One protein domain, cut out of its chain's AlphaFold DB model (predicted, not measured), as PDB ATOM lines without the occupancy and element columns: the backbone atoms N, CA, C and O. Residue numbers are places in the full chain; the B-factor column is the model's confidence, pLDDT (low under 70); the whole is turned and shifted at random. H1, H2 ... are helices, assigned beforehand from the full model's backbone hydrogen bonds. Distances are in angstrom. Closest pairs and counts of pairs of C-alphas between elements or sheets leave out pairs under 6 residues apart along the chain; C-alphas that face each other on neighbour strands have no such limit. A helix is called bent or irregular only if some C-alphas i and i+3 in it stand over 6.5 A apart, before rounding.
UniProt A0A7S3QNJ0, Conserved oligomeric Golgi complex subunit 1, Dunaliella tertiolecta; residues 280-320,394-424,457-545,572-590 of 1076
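AT A GLANCE: This is residues 280 to 320, 394 to 424, 457 to 545 and 572 to 590 of the 1076 residues of the protein "Conserved oligomeric Golgi complex subunit 1" of Dunaliella tertiolecta (UniProt A0A7S3QNJ0). This is a rod-shaped bundle of long helices, H1, H2, H3, H4 and H7, lying side by side and running up and down, each against the one before it in the chain. After H4 comes the short H5, and then H6 turns steeply across H2. The printed part has 180 residues with seven named helices, H1 to H7 in order along the chain, and no named strand; the class is all helix. It is only just compact, close to loose, with a radius of gyration of the C-alphas of 18.6 A, and spans 69 by 30 by 27 A.

IN THESE COORDINATES: Find C-alpha 280 at (214.388, 167.775, 257.724); from there H1, residues 280 to 313, runs 49.7 A to C-alpha 313 at (204.346, 216.212, 252.856). Next come H2, residues 396 to 420, 36.3 A long, and H3, residues 457 to 489, 48.0 A long. H4, residues 498 to 519, is 31.3 A long and irregular: C-alphas 499 and 502 are 7.5 A apart. H5 is residues 522 to 527, 9.3 A, and H6 residues 531 to 545, 21.7 A. H7, residues 572 to 590, runs 27.7 A and ends at C-alpha 590, (207.950, 209.628, 270.341).

HOW THE PARTS SIT: Start at the hubs, H2 and H3, which touch five helices each. They touch each other at Leu 419 and Ala 460, their closest C-alphas, 6.1 A apart, through residues 415 to 419 and 459 to 467 alone. H1 touches H2 at a shallow tilt of 2 degrees, opposite ways; the closest C-alphas, of Cys 292 and Ala 411, are 5.4 A apart. H3 and H4 form a helical hairpin at a shallow tilt of 13 degrees, closest at the C-alphas of Cys 482 and Leu 510, 6.4 A. Look next at H7, which touches H4 where the closest C-alphas, of Gly 511 and Ala 587, are 4.0 A apart. H6 touches H2 with residues 534 to 538 alone, at a steep tilt of 58 degrees; the closest C-alphas, of Gln 413 and Val 538, are 6.9 A apart. H5 touches H2, closest at the C-alphas of Asp 405 and Tyr 523, 5.9 A. H1 and H7 are apart. Every O i to N i+4 pair is within hydrogen-bond range in H2 and H7, against 28 of 30 in H1, 27 of 29 in H3, 16 of 18 in H4, 1 of 2 in H5 and 9 of 11 in H6.

THE WHOLE: The C-alphas farthest apart, of Pro 424 and Asp 496, are 70.2 A apart. Residues 321 to 393, 425 to 456 and 546 to 571 are not printed, with gaps between C-alphas of 15.8 A, 17.4 A and 28.1 A. Of the links printed whole, no link is long. Mean pLDDT of the printed part is 84.5; 13 residues are under 70, among them 422 to 424 and 494 to 497.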
ATOM      1  N   ALA A 280     214.498 167.005 258.965       86.56
ATOM      2  CA  ALA A 280     214.388 167.775 257.724       86.56
ATOM      3  C   ALA A 280     213.032 168.494 257.613       86.56
ATOM      4  O   ALA A 280     212.983 169.680 257.281       86.56
ATOM      5  N   PHE A 281     211.936 167.817 257.972       88.56
ATOM      6  CA  PHE A 281     210.601 168.429 258.019       88.56
ATOM      7  C   PHE A 281     210.501 169.511 259.106       88.56
ATOM      8  O   PHE A 281     209.917 170.566 258.866       88.56
ATOM      9  N   ALA A 282     211.108 169.302 260.278       86.50
ATOM     10  CA  ALA A 282     211.176 170.302 261.344       86.50
ATOM     11  C   ALA A 282     212.035 171.517 260.946       86.50
ATOM     12  O   ALA A 282     211.695 172.643 261.312       86.50
ATOM     13  N   GLY A 283     213.107 171.308 260.173       88.00
ATOM     14  CA  GLY A 283     213.887 172.376 259.543       88.00
ATOM     15  C   GLY A 283     213.028 173.224 258.604       88.00
ATOM     16  O   GLY A 283     212.853 174.419 258.848       88.00
ATOM     17  N   ARG A 284     212.390 172.599 257.604       90.69
ATOM     18  CA  ARG A 284     211.531 173.316 256.645       90.69
ATOM     19  C   ARG A 284     210.335 174.002 257.312       90.69
ATOM     20  O   ARG A 284     209.994 175.124 256.954       90.69
ATOM     21  N   ALA A 285     209.731 173.380 258.326       89.38
ATOM     22  CA  ALA A 285     208.657 173.987 259.111       89.38
ATOM     23  C   ALA A 285     209.102 175.290 259.803       89.38
ATOM     24  O   ALA A 285     208.345 176.260 259.827       89.38
ATOM     25  N   LYS A 286     210.333 175.340 260.334       91.56
ATOM     26  CA  LYS A 286     210.907 176.550 260.946       91.56
ATOM     27  C   LYS A 286     211.212 177.632 259.908       91.56
ATOM     28  O   LYS A 286     210.930 178.797 260.175       91.56
ATOM     29  N   GLU A 287     211.711 177.263 258.727       91.50
ATOM     30  CA  GLU A 287     211.915 178.199 257.606       91.50
ATOM     31  C   GLU A 287     210.601 178.851 257.156       91.50
ATOM     32  O   GLU A 287     210.522 180.076 257.084       91.50
ATOM     33  N   LEU A 288     209.555 178.052 256.920       91.06
ATOM     34  CA  LEU A 288     208.234 178.553 256.517       91.06
ATOM     35  C   LEU A 288     207.621 179.473 257.582       91.06
ATOM     36  O   LEU A 288     207.043 180.505 257.253       91.06
ATOM     37  N   LEU A 289     207.784 179.146 258.867       91.44
ATOM     38  CA  LEU A 289     207.342 180.021 259.955       91.44
ATOM     39  C   LEU A 289     208.133 181.336 260.001       91.44
ATOM     40  O   LEU A 289     207.529 182.389 260.196       91.44
ATOM     41  N   ALA A 290     209.451 181.301 259.787       92.50
ATOM     42  CA  ALA A 290     210.270 182.510 259.693       92.50
ATOM     43  C   ALA A 290     209.888 183.386 258.482       92.50
ATOM     44  O   ALA A 290     209.932 184.611 258.580       92.50
ATOM     45  N   GLU A 291     209.462 182.784 257.366       92.50
ATOM     46  CA  GLU A 291     208.893 183.504 256.219       92.50
ATOM     47  C   GLU A 291     207.581 184.210 256.592       92.50
ATOM     48  O   GLU A 291     207.445 185.413 256.372       92.50
ATOM     49  N   CYS A 292     206.655 183.512 257.263       92.31
ATOM     50  CA  CYS A 292     205.416 184.118 257.762       92.31
ATOM     51  C   CYS A 292     205.694 185.314 258.690       92.31
ATOM     52  O   CYS A 292     205.105 186.378 258.515       92.31
ATOM     53  N   PHE A 293     206.622 185.191 259.647       92.44
ATOM     54  CA  PHE A 293     206.988 186.312 260.526       92.44
ATOM     55  C   PHE A 293     207.669 187.473 259.776       92.44
ATOM     56  O   PHE A 293     207.511 188.629 260.178       92.44
ATOM     57  N   ARG A 294     208.352 187.210 258.653       92.88
ATOM     58  CA  ARG A 294     208.885 188.256 257.765       92.88
ATOM     59  C   ARG A 294     207.783 188.968 256.974       92.88
ATOM     60  O   ARG A 294     207.841 190.192 256.863       92.88
ATOM     61  N   SER A 295     206.755 188.246 256.515       91.31
ATOM     62  CA  SER A 295     205.539 188.842 255.930       91.31
ATOM     63  C   SER A 295     204.865 189.804 256.914       91.31
ATOM     64  O   SER A 295     204.606 190.960 256.577       91.31
ATOM     65  N   VAL A 296     204.703 189.386 258.179       92.81
ATOM     66  CA  VAL A 296     204.160 190.242 259.252       92.81
ATOM     67  C   VAL A 296     205.004 191.514 259.447       92.81
ATOM     68  O   VAL A 296     204.447 192.595 259.649       92.81
ATOM     69  N   ALA A 297     206.338 191.422 259.366       92.19
ATOM     70  CA  ALA A 297     207.217 192.592 259.449       92.19
ATOM     71  C   ALA A 297     207.003 193.558 258.268       92.19
ATOM     72  O   ALA A 297     206.802 194.756 258.485       92.19
ATOM     73  N   ALA A 298     207.001 193.046 257.033       91.00
ATOM     74  CA  ALA A 298     206.792 193.839 255.818       91.00
ATOM     75  C   ALA A 298     205.414 194.524 255.810       91.00
ATOM     76  O   ALA A 298     205.309 195.722 255.538       91.00
ATOM     77  N   ALA A 299     204.370 193.806 256.237       88.88
ATOM     78  CA  ALA A 299     203.006 194.310 256.366       88.88
ATOM     79  C   ALA A 299     202.858 195.527 257.300       88.88
ATOM     80  O   ALA A 299     201.897 196.285 257.154       88.88
ATOM     81  N   VAL A 300     203.802 195.737 258.228       90.88
ATOM     82  CA  VAL A 300     203.892 196.951 259.058       90.88
ATOM     83  C   VAL A 300     204.843 197.984 258.456       90.88
ATOM     84  O   VAL A 300     204.513 199.169 258.432       90.88
ATOM     85  N   GLN A 301     206.016 197.559 257.981       90.94
ATOM     86  CA  GLN A 301     207.089 198.466 257.563       90.94
ATOM     87  C   GLN A 301     206.785 199.212 256.257       90.94
ATOM     88  O   GLN A 301     207.019 200.420 256.205       90.94
ATOM     89  N   GLU A 302     206.236 198.549 255.231       89.25
ATOM     90  CA  GLU A 302     205.942 199.213 253.949       89.25
ATOM     91  C   GLU A 302     204.865 200.299 254.104       89.25
ATOM     92  O   GLU A 302     205.116 201.438 253.693       89.25
ATOM     93  N   PRO A 303     203.700 200.037 254.746       89.88
ATOM     94  CA  PRO A 303     202.694 201.080 254.915       89.88
ATOM     95  C   PRO A 303     203.180 202.178 255.862       89.88
ATOM     96  O   PRO A 303     202.923 203.348 255.603       89.88
ATOM     97  N   LEU A 304     203.921 201.842 256.929       90.50
ATOM     98  CA  LEU A 304     204.496 202.848 257.826       90.50
ATOM     99  C   LEU A 304     205.420 203.814 257.070       90.50
ATOM    100  O   LEU A 304     205.301 205.021 257.253       90.50
ATOM    101  N   ALA A 305     206.300 203.312 256.198       90.19
ATOM    102  CA  ALA A 305     207.168 204.163 255.386       90.19
ATOM    103  C   ALA A 305     206.361 205.112 254.480       90.19
ATOM    104  O   ALA A 305     206.688 206.297 254.397       90.19
ATOM    105  N   GLN A 306     205.273 204.623 253.871       89.62
ATOM    106  CA  GLN A 306     204.358 205.451 253.081       89.62
ATOM    107  C   GLN A 306     203.682 206.535 253.940       89.62
ATOM    108  O   GLN A 306     203.751 207.714 253.598       89.62
ATOM    109  N   TYR A 307     203.076 206.178 255.076       88.56
ATOM    110  CA  TYR A 307     202.375 207.148 255.928       88.56
ATOM    111  C   TYR A 307     203.320 208.156 256.599       88.56
ATOM    112  O   TYR A 307     202.914 209.284 256.866       88.56
ATOM    113  N   LEU A 308     204.589 207.801 256.832       89.81
ATOM    114  CA  LEU A 308     205.614 208.748 257.287       89.81
ATOM    115  C   LEU A 308     206.054 209.724 256.191       89.81
ATOM    116  O   LEU A 308     206.439 210.845 256.525       89.81
ATOM    117  N   ALA A 309     206.007 209.329 254.916       88.50
ATOM    118  CA  ALA A 309     206.204 210.246 253.795       88.50
ATOM    119  C   ALA A 309     204.995 211.185 253.643       88.50
ATOM    120  O   ALA A 309     205.171 212.399 253.619       88.50
ATOM    121  N   GLU A 310     203.773 210.649 253.687       87.00
ATOM    122  CA  GLU A 310     202.534 211.441 253.632       87.00
ATOM    123  C   GLU A 310     202.448 212.448 254.799       87.00
ATOM    124  O   GLU A 310     202.171 213.623 254.581       87.00
ATOM    125  N   ALA A 311     202.809 212.046 256.025       85.94
ATOM    126  CA  ALA A 311     202.893 212.944 257.184       85.94
ATOM    127  C   ALA A 311     203.997 214.019 257.073       85.94
ATOM    128  O   ALA A 311     203.922 215.050 257.742       85.94
ATOM    129  N   LYS A 312     205.028 213.793 256.245       86.44
ATOM    130  CA  LYS A 312     206.094 214.771 255.960       86.44
ATOM    131  C   LYS A 312     205.652 215.820 254.939       86.44
ATOM    132  O   LYS A 312     206.091 216.964 255.011       86.44
ATOM    133  N   GLU A 313     204.851 215.396 253.965       85.25
ATOM    134  CA  GLU A 313     204.346 216.212 252.856       85.25
ATOM    135  C   GLU A 313     203.052 216.958 253.223       85.25
ATOM    136  O   GLU A 313     202.718 217.966 252.599       85.25
ATOM    137  N   ALA A 314     202.357 216.508 254.272       80.44
ATOM    138  CA  ALA A 314     201.204 217.181 254.853       80.44
ATOM    139  C   ALA A 314     201.498 218.648 255.217       80.44
ATOM    140  O   ALA A 314     202.576 219.006 255.702       80.44
ATOM    141  N   ARG A 315     200.493 219.513 255.028       78.56
ATOM    142  CA  ARG A 315     200.594 220.939 255.364       78.56
ATOM    143  C   ARG A 315     200.934 221.107 256.856       78.56
ATOM    144  O   ARG A 315     200.204 220.575 257.690       78.56
ATOM    145  N   PRO A 316     201.977 221.881 257.219       78.56
ATOM    146  CA  PRO A 316     202.355 222.070 258.616       78.56
ATOM    147  C   PRO A 316     201.287 222.860 259.386       78.56
ATOM    148  O   PRO A 316     201.159 224.073 259.220       78.56
ATOM    149  N   GLU A 317     200.534 222.171 260.245       82.56
ATOM    150  CA  GLU A 317     199.613 222.780 261.216       82.56
ATOM    151  C   GLU A 317     200.368 223.106 262.519       82.56
ATOM    152  O   GLU A 317     200.898 222.174 263.145       82.56
ATOM    153  N   PRO A 318     200.451 224.382 262.950       83.88
ATOM    154  CA  PRO A 318     201.161 224.747 264.173       83.88
ATOM    155  C   PRO A 318     200.474 224.168 265.420       83.88
ATOM    156  O   PRO A 318     199.348 223.664 265.368       83.88
ATOM    157  N   ALA A 319     201.186 224.175 266.549       85.50
ATOM    158  CA  ALA A 319     200.689 223.577 267.784       85.50
ATOM    159  C   ALA A 319     199.405 224.278 268.256       85.50
ATOM    160  O   ALA A 319     199.402 225.487 268.482       85.50
ATOM    161  N   GLY A 320     198.329 223.515 268.434       79.69
ATOM    162  CA  GLY A 320     197.040 224.059 268.864       79.69
ATOM    163  C   GLY A 320     196.208 224.757 267.777       79.69
ATOM    164  O   GLY A 320     195.268 225.463 268.141       79.69
ATOM    165  N   ARG A 394     196.292 210.324 259.552       74.12
ATOM    166  CA  ARG A 394     195.881 210.371 260.959       74.12
ATOM    167  C   ARG A 394     194.991 209.186 261.368       74.12
ATOM    168  O   ARG A 394     194.984 208.856 262.550       74.12
ATOM    169  N   GLN A 395     194.306 208.518 260.438       74.94
ATOM    170  CA  GLN A 395     193.511 207.300 260.673       74.94
ATOM    171  C   GLN A 395     194.244 206.002 260.265       74.94
ATOM    172  O   GLN A 395     193.809 204.902 260.616       74.94
ATOM    173  N   SER A 396     195.378 206.113 259.559       77.06
ATOM    174  CA  SER A 396     196.113 204.984 258.956       77.06
ATOM    175  C   SER A 396     196.511 203.870 259.930       77.06
ATOM    176  O   SER A 396     196.527 202.697 259.560       77.06
ATOM    177  N   VAL A 397     196.795 204.214 261.190       84.06
ATOM    178  CA  VAL A 397     197.305 203.284 262.210       84.06
ATOM    179  C   VAL A 397     196.371 202.088 262.421       84.06
ATOM    180  O   VAL A 397     196.850 200.964 262.588       84.06
ATOM    181  N   HIS A 398     195.050 202.281 262.330       84.62
ATOM    182  CA  HIS A 398     194.087 201.180 262.422       84.62
ATOM    183  C   HIS A 398     194.212 200.183 261.260       84.62
ATOM    184  O   HIS A 398     194.044 198.982 261.471       84.62
ATOM    185  N   PHE A 399     194.547 200.650 260.054       86.94
ATOM    186  CA  PHE A 399     194.794 199.787 258.898       86.94
ATOM    187  C   PHE A 399     196.095 198.991 259.063       86.94
ATOM    188  O   PHE A 399     196.087 197.777 258.862       86.94
ATOM    189  N   ILE A 400     197.185 199.639 259.502       89.12
ATOM    190  CA  ILE A 400     198.472 198.962 259.761       89.12
ATOM    191  C   ILE A 400     198.300 197.883 260.839       89.12
ATOM    192  O   ILE A 400     198.682 196.733 260.631       89.12
ATOM    193  N   ARG A 401     197.663 198.229 261.970       90.12
ATOM    194  CA  ARG A 401     197.369 197.282 263.055       90.12
ATOM    195  C   ARG A 401     196.519 196.111 262.564       90.12
ATOM    196  O   ARG A 401     196.813 194.975 262.914       90.12
ATOM    197  N   ARG A 402     195.477 196.369 261.764       89.06
ATOM    198  CA  ARG A 402     194.628 195.304 261.222       89.06
ATOM    199  C   ARG A 402     195.419 194.361 260.318       89.06
ATOM    200  O   ARG A 402     195.324 193.157 260.508       89.06
ATOM    201  N   ARG A 403     196.236 194.892 259.400       89.75
ATOM    202  CA  ARG A 403     197.083 194.073 258.516       89.75
ATOM    203  C   ARG A 403     198.095 193.243 259.318       89.75
ATOM    204  O   ARG A 403     198.281 192.073 259.014       89.75
ATOM    205  N   PHE A 404     198.678 193.810 260.378       91.31
ATOM    206  CA  PHE A 404     199.514 193.071 261.330       91.31
ATOM    207  C   PHE A 404     198.750 191.934 262.025       91.31
ATOM    208  O   PHE A 404     199.224 190.804 262.026       91.31
ATOM    209  N   ASP A 405     197.569 192.212 262.590       89.12
ATOM    210  CA  ASP A 405     196.730 191.209 263.263       89.12
ATOM    211  C   ASP A 405     196.282 190.091 262.286       89.12
ATOM    212  O   ASP A 405     196.295 188.918 262.663       89.12
ATOM    213  N   ASP A 406     195.943 190.426 261.033       89.06
ATOM    214  CA  ASP A 406     195.531 189.477 259.984       89.06
ATOM    215  C   ASP A 406     196.704 188.570 259.527       89.06
ATOM    216  O   ASP A 406     196.547 187.348 259.448       89.06
ATOM    217  N   GLU A 407     197.904 189.123 259.303       91.25
ATOM    218  CA  GLU A 407     199.119 188.348 258.974       91.25
ATOM    219  C   GLU A 407     199.596 187.490 260.161       91.25
ATOM    220  O   GLU A 407     199.994 186.335 259.989       91.25
ATOM    221  N   LEU A 408     199.510 188.003 261.394       89.69
ATOM    222  CA  LEU A 408     199.870 187.243 262.595       89.69
ATOM    223  C   LEU A 408     198.893 186.077 262.827       89.69
ATOM    224  O   LEU A 408     199.296 184.994 263.261       89.69
ATOM    225  N   LEU A 409     197.614 186.259 262.479       90.06
ATOM    226  CA  LEU A 409     196.626 185.185 262.432       90.06
ATOM    227  C   LEU A 409     196.953 184.153 261.337       90.06
ATOM    228  O   LEU A 409     196.781 182.956 261.577       90.06
ATOM    229  N   ALA A 410     197.446 184.565 260.166       88.44
ATOM    230  CA  ALA A 410     197.910 183.639 259.128       88.44
ATOM    231  C   ALA A 410     199.131 182.820 259.600       88.44
ATOM    232  O   ALA A 410     199.132 181.591 259.480       88.44
ATOM    233  N   ALA A 411     200.108 183.465 260.248       89.94
ATOM    234  CA  ALA A 411     201.254 182.800 260.870       89.94
ATOM    235  C   ALA A 411     200.828 181.795 261.964       89.94
ATOM    236  O   ALA A 411     201.320 180.666 261.992       89.94
ATOM    237  N   LEU A 412     199.854 182.154 262.814       88.31
ATOM    238  CA  LEU A 412     199.241 181.242 263.793       88.31
ATOM    239  C   LEU A 412     198.547 180.043 263.135       88.31
ATOM    240  O   LEU A 412     198.642 178.922 263.636       88.31
ATOM    241  N   GLN A 413     197.842 180.252 262.020       89.06
ATOM    242  CA  GLN A 413     197.193 179.166 261.285       89.06
ATOM    243  C   GLN A 413     198.220 178.206 260.674       89.06
ATOM    244  O   GLN A 413     198.054 176.994 260.813       89.06
ATOM    245  N   ALA A 414     199.301 178.725 260.084       86.94
ATOM    246  CA  ALA A 414     200.422 177.919 259.603       86.94
ATOM    247  C   ALA A 414     201.080 177.125 260.746       86.94
ATOM    248  O   ALA A 414     201.251 175.910 260.633       86.94
ATOM    249  N   ALA A 415     201.359 177.772 261.883       87.25
ATOM    250  CA  ALA A 415     201.910 177.117 263.070       87.25
ATOM    251  C   ALA A 415     200.997 176.002 263.604       87.25
ATOM    252  O   ALA A 415     201.482 174.929 263.946       87.25
ATOM    253  N   LEU A 416     199.675 176.207 263.630       85.75
ATOM    254  CA  LEU A 416     198.721 175.177 264.048       85.75
ATOM    255  C   LEU A 416     198.619 174.000 263.076       85.75
ATOM    256  O   LEU A 416     198.488 172.868 263.536       85.75
ATOM    257  N   LEU A 417     198.669 174.240 261.762       85.31
ATOM    258  CA  LEU A 417     198.709 173.160 260.766       85.31
ATOM    259  C   LEU A 417     199.964 172.303 260.967       85.31
ATOM    260  O   LEU A 417     199.867 171.081 261.056       85.31
ATOM    261  N   LEU A 418     201.117 172.953 261.149       85.38
ATOM    262  CA  LEU A 418     202.383 172.285 261.441       85.38
ATOM    263  C   LEU A 418     202.376 171.584 262.809       85.38
ATOM    264  O   LEU A 418     202.980 170.532 262.937       85.38
ATOM    265  N   LEU A 419     201.696 172.103 263.833       83.00
ATOM    266  CA  LEU A 419     201.608 171.448 265.147       83.00
ATOM    267  C   LEU A 419     200.703 170.211 265.153       83.00
ATOM    268  O   LEU A 419     201.012 169.228 265.823       83.00
ATOM    269  N   LEU A 420     199.574 170.273 264.443       80.00
ATOM    270  CA  LEU A 420     198.583 169.193 264.395       80.00
ATOM    271  C   LEU A 420     199.011 168.038 263.479       80.00
ATOM    272  O   LEU A 420     198.544 166.917 263.681       80.00
ATOM    273  N   GLY A 421     199.888 168.306 262.506       72.62
ATOM    274  CA  GLY A 421     200.367 167.325 261.536       72.62
ATOM    275  C   GLY A 421     199.268 166.804 260.598       72.62
ATOM    276  O   GLY A 421     198.153 167.345 260.557       72.62
ATOM    277  N   PRO A 422     199.556 165.744 259.824       68.12
ATOM    278  CA  PRO A 422     198.588 165.164 258.906       68.12
ATOM    279  C   PRO A 422     197.428 164.530 259.673       68.12
ATOM    280  O   PRO A 422     197.613 163.617 260.480       68.12
ATOM    281  N   ARG A 423     196.200 164.980 259.397       52.97
ATOM    282  CA  ARG A 423     195.006 164.275 259.875       52.97
ATOM    283  C   ARG A 423     194.814 162.994 259.059       52.97
ATOM    284  O   ARG A 423     194.895 163.072 257.834       52.97
ATOM    285  N   PRO A 424     194.478 161.848 259.683       37.88
ATOM    286  CA  PRO A 424     194.060 160.671 258.932       37.88
ATOM    287  C   PRO A 424     192.802 161.019 258.129       37.88
ATOM    288  O   PRO A 424     191.779 161.419 258.690       37.88
ATOM    289  N   SER A 457     202.749 166.190 271.152       56.91
ATOM    290  CA  SER A 457     203.455 166.731 272.321       56.91
ATOM    291  C   SER A 457     204.955 166.954 272.071       56.91
ATOM    292  O   SER A 457     205.494 167.957 272.538       56.91
ATOM    293  N   SER A 458     205.638 166.062 271.340       65.81
ATOM    294  CA  SER A 458     207.053 166.250 270.969       65.81
ATOM    295  C   SER A 458     207.233 167.419 270.001       65.81
ATOM    296  O   SER A 458     208.166 168.201 270.148       65.81
ATOM    297  N   ARG A 459     206.331 167.562 269.023       72.44
ATOM    298  CA  ARG A 459     206.400 168.615 268.001       72.44
ATOM    299  C   ARG A 459     206.037 169.991 268.562       72.44
ATOM    300  O   ARG A 459     206.661 170.983 268.194       72.44
ATOM    301  N   ALA A 460     205.102 170.046 269.513       70.50
ATOM    302  CA  ALA A 460     204.808 171.244 270.295       70.50
ATOM    303  C   ALA A 460     206.023 171.721 271.098       70.50
ATOM    304  O   ALA A 460     206.358 172.902 271.039       70.50
ATOM    305  N   ALA A 461     206.743 170.807 271.759       74.69
ATOM    306  CA  ALA A 461     207.953 171.142 272.512       74.69
ATOM    307  C   ALA A 461     209.079 171.754 271.647       74.69
ATOM    308  O   ALA A 461     209.896 172.507 272.170       74.69
ATOM    309  N   GLU A 462     209.114 171.472 270.340       79.31
ATOM    310  CA  GLU A 462     210.106 172.023 269.404       79.31
ATOM    311  C   GLU A 462     209.646 173.308 268.691       79.31
ATOM    312  O   GLU A 462     210.461 174.207 268.467       79.31
ATOM    313  N   LEU A 463     208.366 173.404 268.304       81.75
ATOM    314  CA  LEU A 463     207.840 174.527 267.515       81.75
ATOM    315  C   LEU A 463     207.306 175.686 268.371       81.75
ATOM    316  O   LEU A 463     207.483 176.837 267.980       81.75
ATOM    317  N   GLU A 464     206.706 175.426 269.539       85.12
ATOM    318  CA  GLU A 464     206.212 176.482 270.441       85.12
ATOM    319  C   GLU A 464     207.316 177.479 270.860       85.12
ATOM    320  O   GLU A 464     207.137 178.681 270.631       85.12
ATOM    321  N   PRO A 465     208.488 177.051 271.386       87.00
ATOM    322  CA  PRO A 465     209.544 177.995 271.753       87.00
ATOM    323  C   PRO A 465     210.133 178.730 270.542       87.00
ATOM    324  O   PRO A 465     210.538 179.883 270.685       87.00
ATOM    325  N   PHE A 466     210.144 178.106 269.356       88.50
ATOM    326  CA  PHE A 466     210.594 178.752 268.122       88.50
ATOM    327  C   PHE A 466     209.641 179.880 267.704       88.50
ATOM    328  O   PHE A 466     210.087 181.009 267.513       88.50
ATOM    329  N   VAL A 467     208.331 179.621 267.655       89.12
ATOM    330  CA  VAL A 467     207.304 180.637 267.357       89.12
ATOM    331  C   VAL A 467     207.339 181.779 268.378       89.12
ATOM    332  O   VAL A 467     207.283 182.945 267.990       89.12
ATOM    333  N   HIS A 468     207.518 181.478 269.672       89.56
ATOM    334  CA  HIS A 468     207.730 182.516 270.688       89.56
ATOM    335  C   HIS A 468     208.988 183.346 270.414       89.56
ATOM    336  O   HIS A 468     208.925 184.563 270.547       89.56
ATOM    337  N   SER A 469     210.115 182.726 270.036       90.88
ATOM    338  CA  SER A 469     211.348 183.466 269.716       90.88
ATOM    339  C   SER A 469     211.172 184.379 268.499       90.88
ATOM    340  O   SER A 469     211.419 185.572 268.613       90.88
ATOM    341  N   GLN A 470     210.608 183.871 267.397       90.88
ATOM    342  CA  GLN A 470     210.354 184.655 266.184       90.88
ATOM    343  C   GLN A 470     209.399 185.831 266.439       90.88
ATOM    344  O   GLN A 470     209.610 186.924 265.922       90.88
ATOM    345  N   CYS A 471     208.377 185.644 267.282       90.25
ATOM    346  CA  CYS A 471     207.473 186.726 267.672       90.25
ATOM    347  C   CYS A 471     208.172 187.794 268.535       90.25
ATOM    348  O   CYS A 471     207.969 188.988 268.311       90.25
ATOM    349  N   MET A 472     209.028 187.389 269.479       89.12
ATOM    350  CA  MET A 472     209.838 188.327 270.268       89.12
ATOM    351  C   MET A 472     210.835 189.095 269.393       89.12
ATOM    352  O   MET A 472     210.947 190.312 269.538       89.12
ATOM    353  N   ASP A 473     211.509 188.414 268.463       91.25
ATOM    354  CA  ASP A 473     212.466 189.022 267.533       91.25
ATOM    355  C   ASP A 473     211.771 190.004 266.581       91.25
ATOM    356  O   ASP A 473     212.258 191.117 266.390       91.25
ATOM    357  N   LEU A 474     210.591 189.650 266.054       92.12
ATOM    358  CA  LEU A 474     209.738 190.545 265.265       92.12
ATOM    359  C   LEU A 474     209.393 191.826 266.041       92.12
ATOM    360  O   LEU A 474     209.563 192.930 265.521       92.12
ATOM    361  N   VAL A 475     208.927 191.705 267.289       91.06
ATOM    362  CA  VAL A 475     208.587 192.877 268.113       91.06
ATOM    363  C   VAL A 475     209.828 193.712 268.429       91.06
ATOM    364  O   VAL A 475     209.768 194.941 268.347       91.06
ATOM    365  N   ALA A 476     210.963 193.075 268.725       90.88
ATOM    366  CA  ALA A 476     212.224 193.763 268.981       90.88
ATOM    367  C   ALA A 476     212.726 194.529 267.748       90.88
ATOM    368  O   ALA A 476     213.166 195.675 267.883       90.88
ATOM    369  N   GLN A 477     212.600 193.945 266.551       92.56
ATOM    370  CA  GLN A 477     212.926 194.582 265.273       92.56
ATOM    371  C   GLN A 477     211.993 195.760 264.967       92.56
ATOM    372  O   GLN A 477     212.479 196.849 264.667       92.56
ATOM    373  N   LEU A 478     210.672 195.589 265.098       92.75
ATOM    374  CA  LEU A 478     209.699 196.666 264.872       92.75
ATOM    375  C   LEU A 478     209.905 197.824 265.858       92.75
ATOM    376  O   LEU A 478     210.052 198.973 265.446       92.75
ATOM    377  N   ALA A 479     210.002 197.532 267.157       92.19
ATOM    378  CA  ALA A 479     210.231 198.548 268.180       92.19
ATOM    379  C   ALA A 479     211.621 199.201 268.050       92.19
ATOM    380  O   ALA A 479     211.772 200.388 268.335       92.19
ATOM    381  N   GLY A 480     212.637 198.449 267.611       91.75
ATOM    382  CA  GLY A 480     213.973 198.958 267.297       91.75
ATOM    383  C   GLY A 480     213.970 199.917 266.107       91.75
ATOM    384  O   GLY A 480     214.502 201.020 266.220       91.75
ATOM    385  N   SER A 481     213.297 199.537 265.017       93.25
ATOM    386  CA  SER A 481     213.106 200.373 263.828       93.25
ATOM    387  C   SER A 481     212.402 201.683 264.189       93.25
ATOM    388  O   SER A 481     212.979 202.755 263.993       93.25
ATOM    389  N   CYS A 482     211.248 201.617 264.865       93.25
ATOM    390  CA  CYS A 482     210.532 202.807 265.331       93.25
ATOM    391  C   CYS A 482     211.399 203.694 266.244       93.25
ATOM    392  O   CYS A 482     211.426 204.907 266.055       93.25
ATOM    393  N   ARG A 483     212.165 203.127 267.193       93.50
ATOM    394  CA  ARG A 483     213.099 203.912 268.029       93.50
ATOM    395  C   ARG A 483     214.190 204.595 267.205       93.50
ATOM    396  O   ARG A 483     214.481 205.757 267.469       93.50
ATOM    397  N   SER A 484     214.767 203.913 266.215       93.62
ATOM    398  CA  SER A 484     215.784 204.506 265.334       93.62
ATOM    399  C   SER A 484     215.211 205.652 264.492       93.62
ATOM    400  O   SER A 484     215.845 206.697 264.362       93.62
ATOM    401  N   GLN A 485     213.964 205.520 264.021       93.12
ATOM    402  CA  GLN A 485     213.254 206.583 263.311       93.12
ATOM    403  C   GLN A 485     212.979 207.782 264.231       93.12
ATOM    404  O   GLN A 485     213.342 208.901 263.874       93.12
ATOM    405  N   VAL A 486     212.459 207.562 265.446       93.75
ATOM    406  CA  VAL A 486     212.273 208.619 266.466       93.75
ATOM    407  C   VAL A 486     213.589 209.352 266.764       93.75
ATOM    408  O   VAL A 486     213.611 210.580 266.809       93.75
ATOM    409  N   GLN A 487     214.700 208.623 266.913       92.62
ATOM    410  CA  GLN A 487     216.029 209.212 267.121       92.62
ATOM    411  C   GLN A 487     216.516 210.017 265.906       92.62
ATOM    412  O   GLN A 487     217.105 211.080 266.089       92.62
ATOM    413  N   SER A 488     216.248 209.550 264.681       92.94
ATOM    414  CA  SER A 488     216.633 210.249 263.444       92.94
ATOM    415  C   SER A 488     215.842 211.540 263.196       92.94
ATOM    416  O   SER A 488     216.387 212.495 262.648       92.94
ATOM    417  N   LEU A 489     214.574 211.580 263.624       89.69
ATOM    418  CA  LEU A 489     213.721 212.770 263.567       89.69
ATOM    419  C   LEU A 489     214.132 213.795 264.632       89.69
ATOM    420  O   LEU A 489     214.162 214.995 264.359       89.69
ATOM    421  N   GLY A 490     214.491 213.316 265.828       88.62
ATOM    422  CA  GLY A 490     214.957 214.148 266.930       88.62
ATOM    423  C   GLY A 490     213.896 215.127 267.440       88.62
ATOM    424  O   GLY A 490     212.692 214.921 267.289       88.62
ATOM    425  N   MET A 491     214.351 216.201 268.086       86.88
ATOM    426  CA  MET A 491     213.456 217.235 268.601       86.88
ATOM    427  C   MET A 491     212.923 218.116 267.456       86.88
ATOM    428  O   MET A 491     213.740 218.682 266.719       86.88
ATOM    429  N   PRO A 492     211.594 218.310 267.321       87.12
ATOM    430  CA  PRO A 492     211.042 219.237 266.339       87.12
ATOM    431  C   PRO A 492     211.592 220.662 266.514       87.12
ATOM    432  O   PRO A 492     211.740 221.167 267.637       87.12
ATOM    433  N   LYS A 493     211.923 221.295 265.385       81.25
ATOM    434  CA  LYS A 493     212.601 222.597 265.322       81.25
ATOM    435  C   LYS A 493     211.608 223.763 265.334       81.25
ATOM    436  O   LYS A 493     210.513 223.637 264.802       81.25
ATOM    437  N   GLY A 494     212.066 224.899 265.861       67.75
ATOM    438  CA  GLY A 494     211.361 226.181 265.836       67.75
ATOM    439  C   GLY A 494     210.283 226.336 266.909       67.75
ATOM    440  O   GLY A 494     209.578 225.385 267.245       67.75
ATOM    441  N   ASP A 495     210.168 227.559 267.425       65.50
ATOM    442  CA  ASP A 495     209.188 227.930 268.452       65.50
ATOM    443  C   ASP A 495     207.881 228.480 267.833       65.50
ATOM    444  O   ASP A 495     206.832 228.447 268.471       65.50
ATOM    445  N   ASP A 496     207.912 228.878 266.552       63.91
ATOM    446  CA  ASP A 496     206.780 229.420 265.769       63.91
ATOM    447  C   ASP A 496     205.687 228.379 265.419       63.91
ATOM    448  O   ASP A 496     204.813 228.630 264.587       63.91
ATOM    449  N   GLY A 497     205.776 227.156 265.956       69.31
ATOM    450  CA  GLY A 497     204.881 226.027 265.676       69.31
ATOM    451  C   GLY A 497     205.016 225.410 264.276       69.31
ATOM    452  O   GLY A 497     205.113 224.194 264.140       69.31
ATOM    453  N   THR A 498     205.049 226.208 263.213       78.44
ATOM    454  CA  THR A 498     204.944 225.711 261.827       78.44
ATOM    455  C   THR A 498     206.145 224.874 261.371       78.44
ATOM    456  O   THR A 498     205.968 223.839 260.731       78.44
ATOM    457  N   SER A 499     207.370 225.261 261.730       77.62
ATOM    458  CA  SER A 499     208.609 224.620 261.256       77.62
ATOM    459  C   SER A 499     208.913 223.250 261.886       77.62
ATOM    460  O   SER A 499     209.734 222.506 261.347       77.62
ATOM    461  N   GLY A 500     208.221 222.883 262.969       84.56
ATOM    462  CA  GLY A 500     208.317 221.571 263.625       84.56
ATOM    463  C   GLY A 500     207.120 220.644 263.376       84.56
ATOM    464  O   GLY A 500     207.200 219.451 263.670       84.56
ATOM    465  N   ALA A 501     206.024 221.164 262.815       86.44
ATOM    466  CA  ALA A 501     204.735 220.475 262.727       86.44
ATOM    467  C   ALA A 501     204.775 219.140 261.958       86.44
ATOM    468  O   ALA A 501     204.209 218.153 262.421       86.44
ATOM    469  N   ALA A 502     205.469 219.072 260.818       88.00
ATOM    470  CA  ALA A 502     205.571 217.834 260.034       88.00
ATOM    471  C   ALA A 502     206.333 216.728 260.795       88.00
ATOM    472  O   ALA A 502     205.911 215.575 260.837       88.00
ATOM    473  N   THR A 503     207.423 217.085 261.486       91.12
ATOM    474  CA  THR A 503     208.160 216.156 262.358       91.12
ATOM    475  C   THR A 503     207.300 215.698 263.540       91.12
ATOM    476  O   THR A 503     207.343 214.528 263.918       91.12
ATOM    477  N   ALA A 504     206.477 216.591 264.097       91.12
ATOM    478  CA  ALA A 504     205.524 216.265 265.153       91.12
ATOM    479  C   ALA A 504     204.445 215.257 264.699       91.12
ATOM    480  O   ALA A 504     204.169 214.310 265.433       91.12
ATOM    481  N   GLU A 505     203.895 215.385 263.482       90.38
ATOM    482  CA  GLU A 505     202.987 214.376 262.899       90.38
ATOM    483  C   GLU A 505     203.669 213.008 262.748       90.38
ATOM    484  O   GLU A 505     203.110 211.988 263.149       90.38
ATOM    485  N   GLN A 506     204.899 212.968 262.224       92.06
ATOM    486  CA  GLN A 506     205.656 211.720 262.062       92.06
ATOM    487  C   GLN A 506     205.918 211.021 263.409       92.06
ATOM    488  O   GLN A 506     205.739 209.806 263.528       92.06
ATOM    489  N   LEU A 507     206.282 211.785 264.445       93.56
ATOM    490  CA  LEU A 507     206.426 211.278 265.814       93.56
ATOM    491  C   LEU A 507     205.092 210.745 266.363       93.56
ATOM    492  O   LEU A 507     205.064 209.674 266.971       93.56
ATOM    493  N   LEU A 508     203.975 211.431 266.112       91.88
ATOM    494  CA  LEU A 508     202.647 210.969 266.521       91.88
ATOM    495  C   LEU A 508     202.229 209.670 265.819       91.88
ATOM    496  O   LEU A 508     201.718 208.774 266.490       91.88
ATOM    497  N   VAL A 509     202.482 209.522 264.513       92.31
ATOM    498  CA  VAL A 509     202.230 208.273 263.765       92.31
ATOM    499  C   VAL A 509     203.014 207.106 264.377       92.31
ATOM    500  O   VAL A 509     202.427 206.062 264.667       92.31
ATOM    501  N   LEU A 510     204.310 207.299 264.662       93.25
ATOM    502  CA  LEU A 510     205.159 206.290 265.314       93.25
ATOM    503  C   LEU A 510     204.670 205.935 266.723       93.25
ATOM    504  O   LEU A 510     204.569 204.752 267.065       93.25
ATOM    505  N   GLY A 511     204.336 206.949 267.526       91.19
ATOM    506  CA  GLY A 511     203.837 206.783 268.888       91.19
ATOM    507  C   GLY A 511     202.536 205.987 268.933       91.19
ATOM    508  O   GLY A 511     202.441 204.977 269.634       91.19
ATOM    509  N   ARG A 512     201.559 206.398 268.116       91.31
ATOM    510  CA  ARG A 512     200.256 205.733 267.973       91.31
ATOM    511  C   ARG A 512     200.394 204.297 267.488       91.31
ATOM    512  O   ARG A 512     199.759 203.427 268.072       91.31
ATOM    513  N   LEU A 513     201.223 204.023 266.475       91.88
ATOM    514  CA  LEU A 513     201.426 202.657 265.984       91.88
ATOM    515  C   LEU A 513     202.009 201.751 267.073       91.88
ATOM    516  O   LEU A 513     201.471 200.677 267.330       91.88
ATOM    517  N   CYS A 514     203.068 202.195 267.754       91.81
ATOM    518  CA  CYS A 514     203.680 201.409 268.823       91.81
ATOM    519  C   CYS A 514     202.711 201.180 269.996       91.81
ATOM    520  O   CYS A 514     202.670 200.078 270.542       91.81
ATOM    521  N   SER A 515     201.890 202.177 270.348       89.69
ATOM    522  CA  SER A 515     200.846 202.033 271.370       89.69
ATOM    523  C   SER A 515     199.736 201.062 270.943       89.69
ATOM    524  O   SER A 515     199.405 200.140 271.686       89.69
ATOM    525  N   ALA A 516     199.216 201.194 269.717       87.69
ATOM    526  CA  ALA A 516     198.154 200.341 269.183       87.69
ATOM    527  C   ALA A 516     198.586 198.866 269.079       87.69
ATOM    528  O   ALA A 516     197.825 197.969 269.441       87.69
ATOM    529  N   LEU A 517     199.829 198.602 268.658       88.25
ATOM    530  CA  LEU A 517     200.398 197.250 268.658       88.25
ATOM    531  C   LEU A 517     200.566 196.694 270.084       88.25
ATOM    532  O   LEU A 517     200.299 195.516 270.309       88.25
ATOM    533  N   ALA A 518     200.961 197.526 271.054       85.31
ATOM    534  CA  ALA A 518     201.178 197.112 272.444       85.31
ATOM    535  C   ALA A 518     199.882 196.865 273.239       85.31
ATOM    536  O   ALA A 518     199.845 195.980 274.093       85.31
ATOM    537  N   MET A 519     198.845 197.675 273.002       80.31
ATOM    538  CA  MET A 519     197.605 197.682 273.788       80.31
ATOM    539  C   MET A 519     196.453 196.940 273.115       80.31
ATOM    540  O   MET A 519     195.631 196.339 273.805       80.31
ATOM    541  N   GLU A 520     196.365 196.996 271.785       79.62
ATOM    542  CA  GLU A 520     195.146 196.632 271.064       79.62
ATOM    543  C   GLU A 520     195.302 195.408 270.146       79.62
ATOM    544  O   GLU A 520     194.284 194.846 269.718       79.62
ATOM    545  N   SER A 521     196.530 194.977 269.821       83.25
ATOM    546  CA  SER A 521     196.740 193.744 269.046       83.25
ATOM    547  C   SER A 521     196.194 192.544 269.816       83.25
ATOM    548  O   SER A 521     196.615 192.236 270.935       83.25
ATOM    549  N   ARG A 522     195.237 191.853 269.195       77.75
ATOM    550  CA  ARG A 522     194.579 190.690 269.804       77.75
ATOM    551  C   ARG A 522     195.447 189.450 269.691       77.75
ATOM    552  O   ARG A 522     195.499 188.652 270.623       77.75
ATOM    553  N   TYR A 523     196.126 189.290 268.559       81.88
ATOM    554  CA  TYR A 523     196.872 188.072 268.274       81.88
ATOM    555  C   TYR A 523     198.287 188.093 268.858       81.88
ATOM    556  O   TYR A 523     198.796 187.022 269.172       81.88
ATOM    557  N   LEU A 524     198.892 189.263 269.119       82.75
ATOM    558  CA  LEU A 524     200.197 189.347 269.795       82.75
ATOM    559  C   LEU A 524     200.176 188.666 271.175       82.75
ATOM    560  O   LEU A 524     201.086 187.910 271.517       82.75
ATOM    561  N   GLN A 525     199.101 188.877 271.942       79.56
ATOM    562  CA  GLN A 525     198.910 188.219 273.239       79.56
ATOM    563  C   GLN A 525     198.702 186.702 273.092       79.56
ATOM    564  O   GLN A 525     199.176 185.939 273.930       79.56
ATOM    565  N   VAL A 526     198.038 186.267 272.012       81.31
ATOM    566  CA  VAL A 526     197.755 184.852 271.716       81.31
ATOM    567  C   VAL A 526     199.003 184.093 271.260       81.31
ATOM    568  O   VAL A 526     199.216 182.972 271.710       81.31
ATOM    569  N   VAL A 527     199.844 184.672 270.392       83.50
ATOM    570  CA  VAL A 527     201.087 184.020 269.930       83.50
ATOM    571  C   VAL A 527     202.011 183.719 271.105       83.50
ATOM    572  O   VAL A 527     202.605 182.645 271.166       83.50
ATOM    573  N   LEU A 528     202.117 184.653 272.053       80.00
ATOM    574  CA  LEU A 528     203.008 184.534 273.205       80.00
ATOM    575  C   LEU A 528     202.427 183.681 274.348       80.00
ATOM    576  O   LEU A 528     203.172 183.328 275.262       80.00
ATOM    577  N   SER A 529     201.145 183.299 274.301       76.94
ATOM    578  CA  SER A 529     200.560 182.303 275.212       76.94
ATOM    579  C   SER A 529     200.789 180.850 274.730       76.94
ATOM    580  O   SER A 529     201.225 180.643 273.595       76.94
ATOM    581  N   PRO A 530     200.553 179.820 275.576       75.00
ATOM    582  CA  PRO A 530     200.834 178.419 275.224       75.00
ATOM    583  C   PRO A 530     199.989 177.887 274.057       75.00
ATOM    584  O   PRO A 530     198.862 178.349 273.858       75.00
ATOM    585  N   ALA A 531     200.472 176.863 273.343       72.50
ATOM    586  CA  ALA A 531     199.857 176.373 272.097       72.50
ATOM    587  C   ALA A 531     198.361 175.980 272.201       72.50
ATOM    588  O   ALA A 531     197.610 176.147 271.236       72.50
ATOM    589  N   ASP A 532     197.888 175.545 273.377       73.19
ATOM    590  CA  ASP A 532     196.467 175.253 273.654       73.19
ATOM    591  C   ASP A 532     195.535 176.458 273.389       73.19
ATOM    592  O   ASP A 532     194.361 176.298 273.040       73.19
ATOM    593  N   SER A 533     196.051 177.680 273.558       75.88
ATOM    594  CA  SER A 533     195.313 178.931 273.344       75.88
ATOM    595  C   SER A 533     195.174 179.295 271.861       75.88
ATOM    596  O   SER A 533     194.150 179.851 271.455       75.88
ATOM    597  N   TRP A 534     196.154 178.922 271.031       82.94
ATOM    598  CA  TRP A 534     196.176 179.240 269.601       82.94
ATOM    599  C   TRP A 534     194.993 178.581 268.886       82.94
ATOM    600  O   TRP A 534     194.308 179.216 268.083       82.94
ATOM    601  N   GLN A 535     194.698 177.321 269.234       80.12
ATOM    602  CA  GLN A 535     193.564 176.571 268.684       80.12
ATOM    603  C   GLN A 535     192.227 177.271 268.956       80.12
ATOM    604  O   GLN A 535     191.377 177.356 268.068       80.12
ATOM    605  N   GLN A 536     192.052 177.810 270.168       79.06
ATOM    606  CA  GLN A 536     190.833 178.516 270.566       79.06
ATOM    607  C   GLN A 536     190.689 179.842 269.809       79.06
ATOM    608  O   GLN A 536     189.612 180.129 269.290       79.06
ATOM    609  N   ALA A 537     191.773 180.611 269.679       75.94
ATOM    610  CA  ALA A 537     191.771 181.878 268.949       75.94
ATOM    611  C   ALA A 537     191.491 181.700 267.446       75.94
ATOM    612  O   ALA A 537     190.685 182.437 266.875       75.94
ATOM    613  N   VAL A 538     192.088 180.690 266.801       79.75
ATOM    614  CA  VAL A 538     191.834 180.386 265.380       79.75
ATOM    615  C   VAL A 538     190.417 179.843 265.161       79.75
ATOM    616  O   VAL A 538     189.778 180.192 264.168       79.75
ATOM    617  N   ALA A 539     189.874 179.049 266.091       76.50
ATOM    618  CA  ALA A 539     188.469 178.645 266.042       76.50
ATOM    619  C   ALA A 539     187.526 179.857 266.165       76.50
ATOM    620  O   ALA A 539     186.625 180.018 265.344       76.50
ATOM    621  N   GLN A 540     187.769 180.753 267.128       76.75
ATOM    622  CA  GLN A 540     186.995 181.989 267.303       76.75
ATOM    623  C   GLN A 540     187.054 182.890 266.060       76.75
ATOM    624  O   GLN A 540     186.014 183.383 265.625       76.75
ATOM    625  N   ALA A 541     188.229 183.045 265.439       74.62
ATOM    626  CA  ALA A 541     188.388 183.801 264.196       74.62
ATOM    627  C   ALA A 541     187.563 183.203 263.040       74.62
ATOM    628  O   ALA A 541     186.866 183.932 262.334       74.62
ATOM    629  N   ARG A 542     187.560 181.870 262.889       74.44
ATOM    630  CA  ARG A 542     186.734 181.168 261.890       74.44
ATOM    631  C   ARG A 542     185.234 181.319 262.153       74.44
ATOM    632  O   ARG A 542     184.479 181.527 261.210       74.44
ATOM    633  N   HIS A 543     184.794 181.267 263.411       71.31
ATOM    634  CA  HIS A 543     183.386 181.493 263.764       71.31
ATOM    635  C   HIS A 543     182.939 182.942 263.521       71.31
ATOM    636  O   HIS A 543     181.822 183.154 263.049       71.31
ATOM    637  N   ALA A 544     183.813 183.923 263.772       69.00
ATOM    638  CA  ALA A 544     183.562 185.323 263.436       69.00
ATOM    639  C   ALA A 544     183.448 185.531 261.915       69.00
ATOM    640  O   ALA A 544     182.481 186.137 261.459       69.00
ATOM    641  N   ALA A 545     184.369 184.961 261.129       64.06
ATOM    642  CA  ALA A 545     184.334 185.018 259.664       64.06
ATOM    643  C   ALA A 545     183.107 184.308 259.054       64.06
ATOM    644  O   ALA A 545     182.619 184.716 258.004       64.06
ATOM    645  N   ALA A 572     205.378 182.889 280.093       52.03
ATOM    646  CA  ALA A 572     204.765 183.495 278.908       52.03
ATOM    647  C   ALA A 572     204.410 184.977 279.138       52.03
ATOM    648  O   ALA A 572     204.714 185.829 278.305       52.03
ATOM    649  N   GLY A 573     203.855 185.301 280.310       62.28
ATOM    650  CA  GLY A 573     203.557 186.663 280.747       62.28
ATOM    651  C   GLY A 573     204.805 187.541 280.844       62.28
ATOM    652  O   GLY A 573     204.760 188.692 280.427       62.28
ATOM    653  N   GLY A 574     205.940 186.993 281.292       73.94
ATOM    654  CA  GLY A 574     207.230 187.692 281.271       73.94
ATOM    655  C   GLY A 574     207.689 188.075 279.857       73.94
ATOM    656  O   GLY A 574     208.077 189.220 279.629       73.94
ATOM    657  N   LYS A 575     207.581 187.154 278.885       76.12
ATOM    658  CA  LYS A 575     207.885 187.439 277.467       76.12
ATOM    659  C   LYS A 575     206.932 188.487 276.884       76.12
ATOM    660  O   LYS A 575     207.387 189.463 276.292       76.12
ATOM    661  N   LEU A 576     205.625 188.328 277.108       79.56
ATOM    662  CA  LEU A 576     204.605 189.282 276.665       79.56
ATOM    663  C   LEU A 576     204.839 190.681 277.249       79.56
ATOM    664  O   LEU A 576     204.823 191.662 276.510       79.56
ATOM    665  N   GLN A 577     205.127 190.780 278.547       81.81
ATOM    666  CA  GLN A 577     205.414 192.052 279.208       81.81
ATOM    667  C   GLN A 577     206.702 192.699 278.674       81.81
ATOM    668  O   GLN A 577     206.755 193.921 278.555       81.81
ATOM    669  N   ALA A 578     207.714 191.910 278.292       83.50
ATOM    670  CA  ALA A 578     208.910 192.423 277.626       83.50
ATOM    671  C   ALA A 578     208.603 192.966 276.215       83.50
ATOM    672  O   ALA A 578     209.019 194.078 275.894       83.50
ATOM    673  N   ALA A 579     207.828 192.240 275.400       82.50
ATOM    674  CA  ALA A 579     207.399 192.682 274.067       82.50
ATOM    675  C   ALA A 579     206.564 193.977 274.124       82.50
ATOM    676  O   ALA A 579     206.887 194.976 273.477       82.50
ATOM    677  N   VAL A 580     205.530 193.990 274.972       85.94
ATOM    678  CA  VAL A 580     204.682 195.164 275.237       85.94
ATOM    679  C   VAL A 580     205.515 196.322 275.796       85.94
ATOM    680  O   VAL A 580     205.338 197.464 275.376       85.94
ATOM    681  N   GLY A 581     206.469 196.043 276.690       87.00
ATOM    682  CA  GLY A 581     207.393 197.032 277.244       87.00
ATOM    683  C   GLY A 581     208.284 197.690 276.187       87.00
ATOM    684  O   GLY A 581     208.425 198.911 276.187       87.00
ATOM    685  N   GLN A 582     208.831 196.918 275.242       88.56
ATOM    686  CA  GLN A 582     209.654 197.449 274.148       88.56
ATOM    687  C   GLN A 582     208.862 198.368 273.207       88.56
ATOM    688  O   GLN A 582     209.382 199.415 272.806       88.56
ATOM    689  N   LEU A 583     207.617 198.005 272.878       90.38
ATOM    690  CA  LEU A 583     206.720 198.834 272.066       90.38
ATOM    691  C   LEU A 583     206.284 200.098 272.822       90.38
ATOM    692  O   LEU A 583     206.413 201.198 272.286       90.38
ATOM    693  N   ARG A 584     205.866 199.985 274.092       90.50
ATOM    694  CA  ARG A 584     205.543 201.155 274.930       90.50
ATOM    695  C   ARG A 584     206.737 202.096 275.084       90.50
ATOM    696  O   ARG A 584     206.559 203.301 274.975       90.50
ATOM    697  N   ALA A 585     207.957 201.582 275.260       89.81
ATOM    698  CA  ALA A 585     209.162 202.412 275.333       89.81
ATOM    699  C   ALA A 585     209.425 203.194 274.031       89.81
ATOM    700  O   ALA A 585     209.835 204.354 274.087       89.81
ATOM    701  N   ALA A 586     209.152 202.594 272.866       91.56
ATOM    702  CA  ALA A 586     209.206 203.292 271.580       91.56
ATOM    703  C   ALA A 586     208.117 204.377 271.472       91.56
ATOM    704  O   ALA A 586     208.414 205.505 271.075       91.56
ATOM    705  N   ALA A 587     206.886 204.068 271.898       92.50
ATOM    706  CA  ALA A 587     205.772 205.015 271.898       92.50
ATOM    707  C   ALA A 587     206.041 206.231 272.803       92.50
ATOM    708  O   ALA A 587     205.923 207.376 272.371       92.50
ATOM    709  N   VAL A 588     206.480 205.978 274.039       92.62
ATOM    710  CA  VAL A 588     206.856 206.994 275.034       92.62
ATOM    711  C   VAL A 588     207.948 207.922 274.502       92.62
ATOM    712  O   VAL A 588     207.841 209.134 274.675       92.62
ATOM    713  N   ALA A 589     208.977 207.393 273.832       92.19
ATOM    714  CA  ALA A 589     210.035 208.223 273.255       92.19
ATOM    715  C   ALA A 589     209.486 209.220 272.219       92.19
ATOM    716  O   ALA A 589     209.841 210.398 272.257       92.19
ATOM    717  N   ALA A 590     208.576 208.773 271.346       93.75
ATOM    718  CA  ALA A 590     207.950 209.628 270.341       93.75
ATOM    719  C   ALA A 590     207.020 210.682 270.970       93.75
ATOM    720  O   ALA A 590     207.127 211.873 270.664       93.75
TER     721      ALA A 590